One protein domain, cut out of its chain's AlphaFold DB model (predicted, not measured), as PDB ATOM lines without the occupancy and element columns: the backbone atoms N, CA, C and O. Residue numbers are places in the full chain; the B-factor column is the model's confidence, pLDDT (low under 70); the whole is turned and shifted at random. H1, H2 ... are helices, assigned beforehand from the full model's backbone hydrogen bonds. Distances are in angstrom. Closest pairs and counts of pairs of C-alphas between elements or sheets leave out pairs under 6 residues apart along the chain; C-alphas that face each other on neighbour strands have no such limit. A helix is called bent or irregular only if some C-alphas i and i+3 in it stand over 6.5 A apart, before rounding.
ATOM      1  N   THR A 115      20.996  19.741  46.739       83.19
ATOM      2  CA  THR A 115      20.876  20.757  45.690       83.19
ATOM      3  C   THR A 115      19.431  20.916  45.220       83.19
ATOM      4  O   THR A 115      18.646  19.959  45.184       83.19
ATOM      5  N   LEU A 116      19.065  22.134  44.815       84.75
ATOM      6  CA  LEU A 116      17.731  22.401  44.280       84.75
ATOM      7  C   LEU A 116      17.482  21.614  42.981       84.75
ATOM      8  O   LEU A 116      16.391  21.077  42.800       84.75
ATOM      9  N   ASP A 117      18.485  21.481  42.110       84.44
ATOM     10  CA  ASP A 117      18.381  20.686  40.882       84.44
ATOM     11  C   ASP A 117      18.126  19.196  41.174       84.44
ATOM     12  O   ASP A 117      17.292  18.568  40.520       84.44
ATOM     13  N   GLY A 118      18.789  18.643  42.194       83.81
ATOM     14  CA  GLY A 118      18.588  17.270  42.645       83.81
ATOM     15  C   GLY A 118      17.175  17.060  43.178       83.81
ATOM     16  O   GLY A 118      16.533  16.056  42.861       83.81
ATOM     17  N   ARG A 119      16.649  18.040  43.924       83.88
ATOM     18  CA  ARG A 119      15.255  18.027  44.390       83.88
ATOM     19  C   ARG A 119      14.267  18.086  43.231       83.88
ATOM     20  O   ARG A 119      13.356  17.268  43.205       83.88
ATOM     21  N   ILE A 120      14.470  18.980  42.262       85.94
ATOM     22  CA  ILE A 120      13.611  19.102  41.073       85.94
ATOM     23  C   ILE A 120      13.569  17.779  40.296       85.94
ATOM     24  O   ILE A 120      12.490  17.313  39.950       85.94
ATOM     25  N   LYS A 121      14.725  17.141  40.072       85.38
ATOM     26  CA  LYS A 121      14.821  15.873  39.325       85.38
ATOM     27  C   LYS A 121      14.219  14.675  40.063       85.38
ATOM     28  O   LYS A 121      13.812  13.713  39.423       85.38
ATOM     29  N   LYS A 122      14.218  14.685  41.399       82.88
ATOM     30  CA  LYS A 122      13.736  13.561  42.222       82.88
ATOM     31  C   LYS A 122      12.250  13.670  42.566       82.88
ATOM     32  O   LYS A 122      11.604  12.648  42.798       82.88
ATOM     33  N   TYR A 123      11.725  14.887  42.668       79.81
ATOM     34  CA  TYR A 123      10.349  15.107  43.091       79.81
ATOM     35  C   TYR A 123       9.360  14.574  42.051       79.81
ATOM     36  O   TYR A 123       9.581  14.710  40.851       79.81
ATOM     37  N   ASN A 124       8.298  13.922  42.531       74.25
ATOM     38  CA  ASN A 124       7.231  13.333  41.717       74.25
ATOM     39  C   ASN A 124       7.726  12.515  40.504       74.25
ATOM     40  O   ASN A 124       7.198  12.641  39.410       74.25
ATOM     41  N   GLY A 125       8.791  11.720  40.667       76.94
ATOM     42  CA  GLY A 125       9.318  10.889  39.575       76.94
ATOM     43  C   GLY A 125      10.007  11.661  38.440       76.94
ATOM     44  O   GLY A 125      10.266  11.070  37.396       76.94
ATOM     45  N   GLY A 126      10.332  12.942  38.645       76.31
ATOM     46  CA  GLY A 126      10.966  13.803  37.642       76.31
ATOM     47  C   GLY A 126      10.053  14.886  37.069       76.31
ATOM     48  O   GLY A 126      10.526  15.698  36.276       76.31
ATOM     49  N   ASP A 127       8.793  14.961  37.507       81.75
ATOM     50  CA  ASP A 127       7.825  15.965  37.035       81.75
ATOM     51  C   ASP A 127       8.068  17.379  37.599       81.75
ATOM     52  O   ASP A 127       7.316  18.314  37.320       81.75
ATOM     53  N   GLY A 128       9.129  17.560  38.387       83.50
ATOM     54  CA  GLY A 128       9.469  18.836  39.000       83.50
ATOM     55  C   GLY A 128       8.686  19.119  40.280       83.50
ATOM     56  O   GLY A 128       7.901  18.308  40.763       83.50
ATOM     57  N   LEU A 129       8.966  20.274  40.882       88.06
ATOM     58  CA  LEU A 129       8.388  20.675  42.167       88.06
ATOM     59  C   LEU A 129       6.945  21.164  42.011       88.06
ATOM     60  O   LEU A 129       6.589  21.765  40.997       88.06
ATOM     61  N   SER A 130       6.139  20.994  43.059       90.75
ATOM     62  CA  SER A 130       4.797  21.585  43.102       90.75
ATOM     63  C   SER A 130       4.853  23.119  43.087       90.75
ATOM     64  O   SER A 130       5.802  23.723  43.590       90.75
ATOM     65  N   GLU A 131       3.804  23.781  42.587       92.81
ATOM     66  CA  GLU A 131       3.721  25.253  42.586       92.81
ATOM     67  C   GLU A 131       3.919  25.840  43.994       92.81
ATOM     68  O   GLU A 131       4.594  26.856  44.182       92.81
ATOM     69  N   PHE A 132       3.375  25.164  45.009       92.75
ATOM     70  CA  PHE A 132       3.557  25.549  46.401       92.75
ATOM     71  C   PHE A 132       5.037  25.540  46.814       92.75
ATOM     72  O   PHE A 132       5.520  26.522  47.382       92.75
ATOM     73  N   GLU A 133       5.777  24.474  46.506       90.31
ATOM     74  CA  GLU A 133       7.209  24.387  46.809       90.31
ATOM     75  C   GLU A 133       8.021  25.421  46.037       90.31
ATOM     76  O   GLU A 133       8.861  26.097  46.632       90.31
ATOM     77  N   VAL A 134       7.730  25.607  44.745       92.12
ATOM     78  CA  VAL A 134       8.355  26.654  43.924       92.12
ATOM     79  C   VAL A 134       8.164  28.019  44.585       92.12
ATOM     80  O   VAL A 134       9.129  28.761  44.762       92.12
ATOM     81  N   LYS A 135       6.946  28.334  45.042       95.81
ATOM     82  CA  LYS A 135       6.635  29.594  45.732       95.81
ATOM     83  C   LYS A 135       7.397  29.753  47.048       95.81
ATOM     84  O   LYS A 135       7.818  30.864  47.378       95.81
ATOM     85  N   VAL A 136       7.558  28.679  47.823       93.44
ATOM     86  CA  VAL A 136       8.320  28.696  49.082       93.44
ATOM     87  C   VAL A 136       9.807  28.929  48.814       93.44
ATOM     88  O   VAL A 136      10.411  29.802  49.441       93.44
ATOM     89  N   ILE A 137      10.385  28.210  47.852       92.00
ATOM     90  CA  ILE A 137      11.808  28.295  47.503       92.00
ATOM     91  C   ILE A 137      12.131  29.656  46.887       92.00
ATOM     92  O   ILE A 137      13.055  30.324  47.342       92.00
ATOM     93  N   ALA A 138      11.323  30.127  45.933       94.56
ATOM     94  CA  ALA A 138      11.486  31.450  45.337       94.56
ATOM     95  C   ALA A 138      11.434  32.557  46.399       94.56
ATOM     96  O   ALA A 138      12.269  33.458  46.402       94.56
ATOM     97  N   ARG A 139      10.507  32.466  47.364       96.50
ATOM     98  CA  ARG A 139      10.438  33.420  48.481       96.50
ATOM     99  C   ARG A 139      11.688  33.381  49.358       96.50
ATOM    100  O   ARG A 139      12.139  34.438  49.786       96.50
ATOM    101  N   SER A 140      12.222  32.191  49.639       94.50
ATOM    102  CA  SER A 140      13.474  32.025  50.388       94.50
ATOM    103  C   SER A 140      14.631  32.721  49.667       94.50
ATOM    104  O   SER A 140      15.271  33.600  50.239       94.50
ATOM    105  N   ILE A 141      14.811  32.424  48.376       94.31
ATOM    106  CA  ILE A 141      15.849  33.024  47.526       94.31
ATOM    107  C   ILE A 141      15.721  34.551  47.504       94.31
ATOM    108  O   ILE A 141      16.690  35.257  47.766       94.31
ATOM    109  N   LEU A 142      14.518  35.078  47.255       96.50
ATOM    110  CA  LEU A 142      14.282  36.522  47.193       96.50
ATOM    111  C   LEU A 142      14.567  37.226  48.525       96.50
ATOM    112  O   LEU A 142      15.067  38.347  48.520       96.50
ATOM    113  N   ARG A 143      14.290  36.582  49.666       96.94
ATOM    114  CA  ARG A 143      14.645  37.123  50.989       96.94
ATOM    115  C   ARG A 143      16.156  37.184  51.192       96.94
ATOM    116  O   ARG A 143      16.646  38.205  51.666       96.94
ATOM    117  N   GLY A 144      16.883  36.139  50.796       96.12
ATOM    118  CA  GLY A 144      18.347  36.131  50.826       96.12
ATOM    119  C   GLY A 144      18.944  37.218  49.928       96.12
ATOM    120  O   GLY A 144      19.796  37.984  50.371       96.12
ATOM    121  N   LEU A 145      18.431  37.356  48.699       96.31
ATOM    122  CA  LEU A 145      18.853  38.402  47.761       96.31
ATOM    123  C   LEU A 145      18.566  39.809  48.292       96.31
ATOM    124  O   LEU A 145      19.435  40.673  48.255       96.31
ATOM    125  N   CYS A 146      17.366  40.036  48.829       97.19
ATOM    126  CA  CYS A 146      17.004  41.315  49.434       97.19
ATOM    127  C   CYS A 146      17.953  41.680  50.582       97.19
ATOM    128  O   CYS A 146      18.393  42.826  50.662       97.19
ATOM    129  N   HIS A 147      18.324  40.701  51.415       96.56
ATOM    130  CA  HIS A 147      19.288  40.899  52.494       96.56
ATOM    131  C   HIS A 147      20.661  41.316  51.967       96.56
ATOM    132  O   HIS A 147      21.139  42.375  52.358       96.56
ATOM    133  N   ILE A 148      21.275  40.541  51.062       96.06
ATOM    134  CA  ILE A 148      22.627  40.858  50.560       96.06
ATOM    135  C   ILE A 148      22.666  42.170  49.767       96.06
ATOM    136  O   ILE A 148      23.635  42.920  49.869       96.06
ATOM    137  N   HIS A 149      21.600  42.491  49.029       96.44
ATOM    138  CA  HIS A 149      21.503  43.756  48.305       96.44
ATOM    139  C   HIS A 149      21.412  44.938  49.280       96.44
ATOM    140  O   HIS A 149      22.038  45.969  49.045       96.44
ATOM    141  N   GLY A 150      20.691  44.784  50.397       96.00
ATOM    142  CA  GLY A 150      20.568  45.813  51.437       96.00
ATOM    143  C   GLY A 150      21.890  46.191  52.116       96.00
ATOM    144  O   GLY A 150      21.991  47.262  52.705       96.00
ATOM    145  N   ILE A 151      22.909  45.340  51.997       94.06
ATOM    146  CA  ILE A 151      24.266  45.542  52.527       94.06
ATOM    147  C   ILE A 151      25.317  45.721  51.417       94.06
ATOM    148  O   ILE A 151      26.513  45.672  51.685       94.06
ATOM    149  N   GLY A 152      24.880  45.948  50.172       94.12
ATOM    150  CA  GLY A 152      25.747  46.351  49.060       94.12
ATOM    151  C   GLY A 152      26.421  45.219  48.279       94.12
ATOM    152  O   GLY A 152      27.278  45.502  47.444       94.12
ATOM    153  N   TYR A 153      26.045  43.957  48.500       93.62
ATOM    154  CA  TYR A 153      26.581  42.815  47.751       93.62
ATOM    155  C   TYR A 153      25.650  42.389  46.617       93.62
ATOM    156  O   TYR A 153      24.434  42.430  46.759       93.62
ATOM    157  N   VAL A 154      26.222  41.899  45.515       92.12
ATOM    158  CA  VAL A 154      25.501  41.227  44.422       92.12
ATOM    159  C   VAL A 154      26.029  39.794  44.324       92.12
ATOM    160  O   VAL A 154      27.240  39.596  44.296       92.12
ATOM    161  N   HIS A 155      25.144  38.791  44.292       89.62
ATOM    162  CA  HIS A 155      25.548  37.372  44.338       89.62
ATOM    163  C   HIS A 155      26.354  36.925  43.104       89.62
ATOM    164  O   HIS A 155      27.286  36.136  43.224       89.62
ATOM    165  N   CYS A 156      25.979  37.402  41.913       87.19
ATOM    166  CA  CYS A 156      26.610  37.139  40.607       87.19
ATOM    167  C   CYS A 156      26.666  35.677  40.108       87.19
ATOM    168  O   CYS A 156      26.802  35.488  38.906       87.19
ATOM    169  N   ASP A 157      26.516  34.662  40.964       84.06
ATOM    170  CA  ASP A 157      26.562  33.238  40.565       84.06
ATOM    171  C   ASP A 157      25.404  32.414  41.162       84.06
ATOM    172  O   ASP A 157      25.605  31.408  41.833       84.06
ATOM    173  N   LEU A 158      24.163  32.897  41.031       83.25
ATOM    174  CA  LEU A 158      22.994  32.186  41.561       83.25
ATOM    175  C   LEU A 158      22.529  31.114  40.565       83.25
ATOM    176  O   LEU A 158      22.059  31.439  39.476       83.25
ATOM    177  N   LYS A 159      22.620  29.842  40.960       80.06
ATOM    178  CA  LYS A 159      22.322  28.684  40.106       80.06
ATOM    179  C   LYS A 159      21.738  27.502  40.906       80.06
ATOM    180  O   LYS A 159      21.985  27.394  42.109       80.06
ATOM    181  N   PRO A 160      20.902  26.640  40.287       68.44
ATOM    182  CA  PRO A 160      20.118  25.621  40.999       68.44
ATOM    183  C   PRO A 160      20.934  24.417  41.506       68.44
ATOM    184  O   PRO A 160      20.425  23.632  42.301       68.44
ATOM    185  N   ASP A 161      22.185  24.264  41.079       62.22
ATOM    186  CA  ASP A 161      23.141  23.254  41.554       62.22
ATOM    187  C   ASP A 161      23.792  23.616  42.907       62.22
ATOM    188  O   ASP A 161      24.634  22.872  43.407       62.22
ATOM    189  N   ILE A 162      23.411  24.741  43.527       59.09
ATOM    190  CA  ILE A 162      23.876  25.139  44.865       59.09
ATOM    191  C   ILE A 162      23.040  24.427  45.946       59.09
ATOM    192  O   ILE A 162      21.812  24.349  45.853       59.09
ATOM    193  N   ASN A 163      23.714  23.891  46.974       54.00
ATOM    194  CA  ASN A 163      23.086  23.239  48.133       54.00
ATOM    195  C   ASN A 163      22.201  24.223  48.919       54.00
ATOM    196  O   ASN A 163      22.640  25.338  49.202       54.00
ATOM    197  N   GLN A 164      20.991  23.787  49.292       48.41
ATOM    198  CA  GLN A 164      20.052  24.517  50.158       48.41
ATOM    199  C   GLN A 164      19.877  23.852  51.524       48.41
ATOM    200  O   GLN A 164      19.842  22.600  51.603       48.41
TER     201      GLN A 164
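AT A GLANCE: This is residues 115 to 164 of the 164 residues of the protein "Serine/threonine-protein kinase bck1/slk1/ssp31" of Phtheirospermum japonicum (UniProt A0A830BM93). The printed part makes a long, narrow, open loop: the short helix H1 runs to one end, the long helix H2 runs back along most of one side, and residues 151 to 164, with no named element, fold back toward residue 115. The printed part has 50 residues with two named helices, H1 then H2, and no named strand; the class is all helix. It is loose, with a radius of gyration of the C-alphas of 12.6 A, and a rod spanning 40 by 20 by 12 A.

IN THESE COORDINATES: H1, residues 116 to 126, begins at C-alpha 116 (17.731, 22.401, 44.280). It is irregular: C-alphas 121 and 124 are 8.4 A apart. H2, residues 131 to 150, measures 28.0 A from first to last C-alpha and ends at C-alpha 150 (20.568, 45.813, 51.437).

HOW THE PARTS SIT: H1 and H2 are apart, joined by a tight link of 4 residues. Every O i to N i+4 pair is within hydrogen-bond range in H2, and 4 of 7 in H1. Residues 147 to 152, of which 147 to 150 belong to H2, stand free.

THE WHOLE: The C-alphas farthest apart, of Gly 125 and Gly 152, are 40.2 A apart; those of Thr 115 and Gln 164, 5.9 A. The printed part has no cut. Model confidence is under 70 at residues 160 to 164.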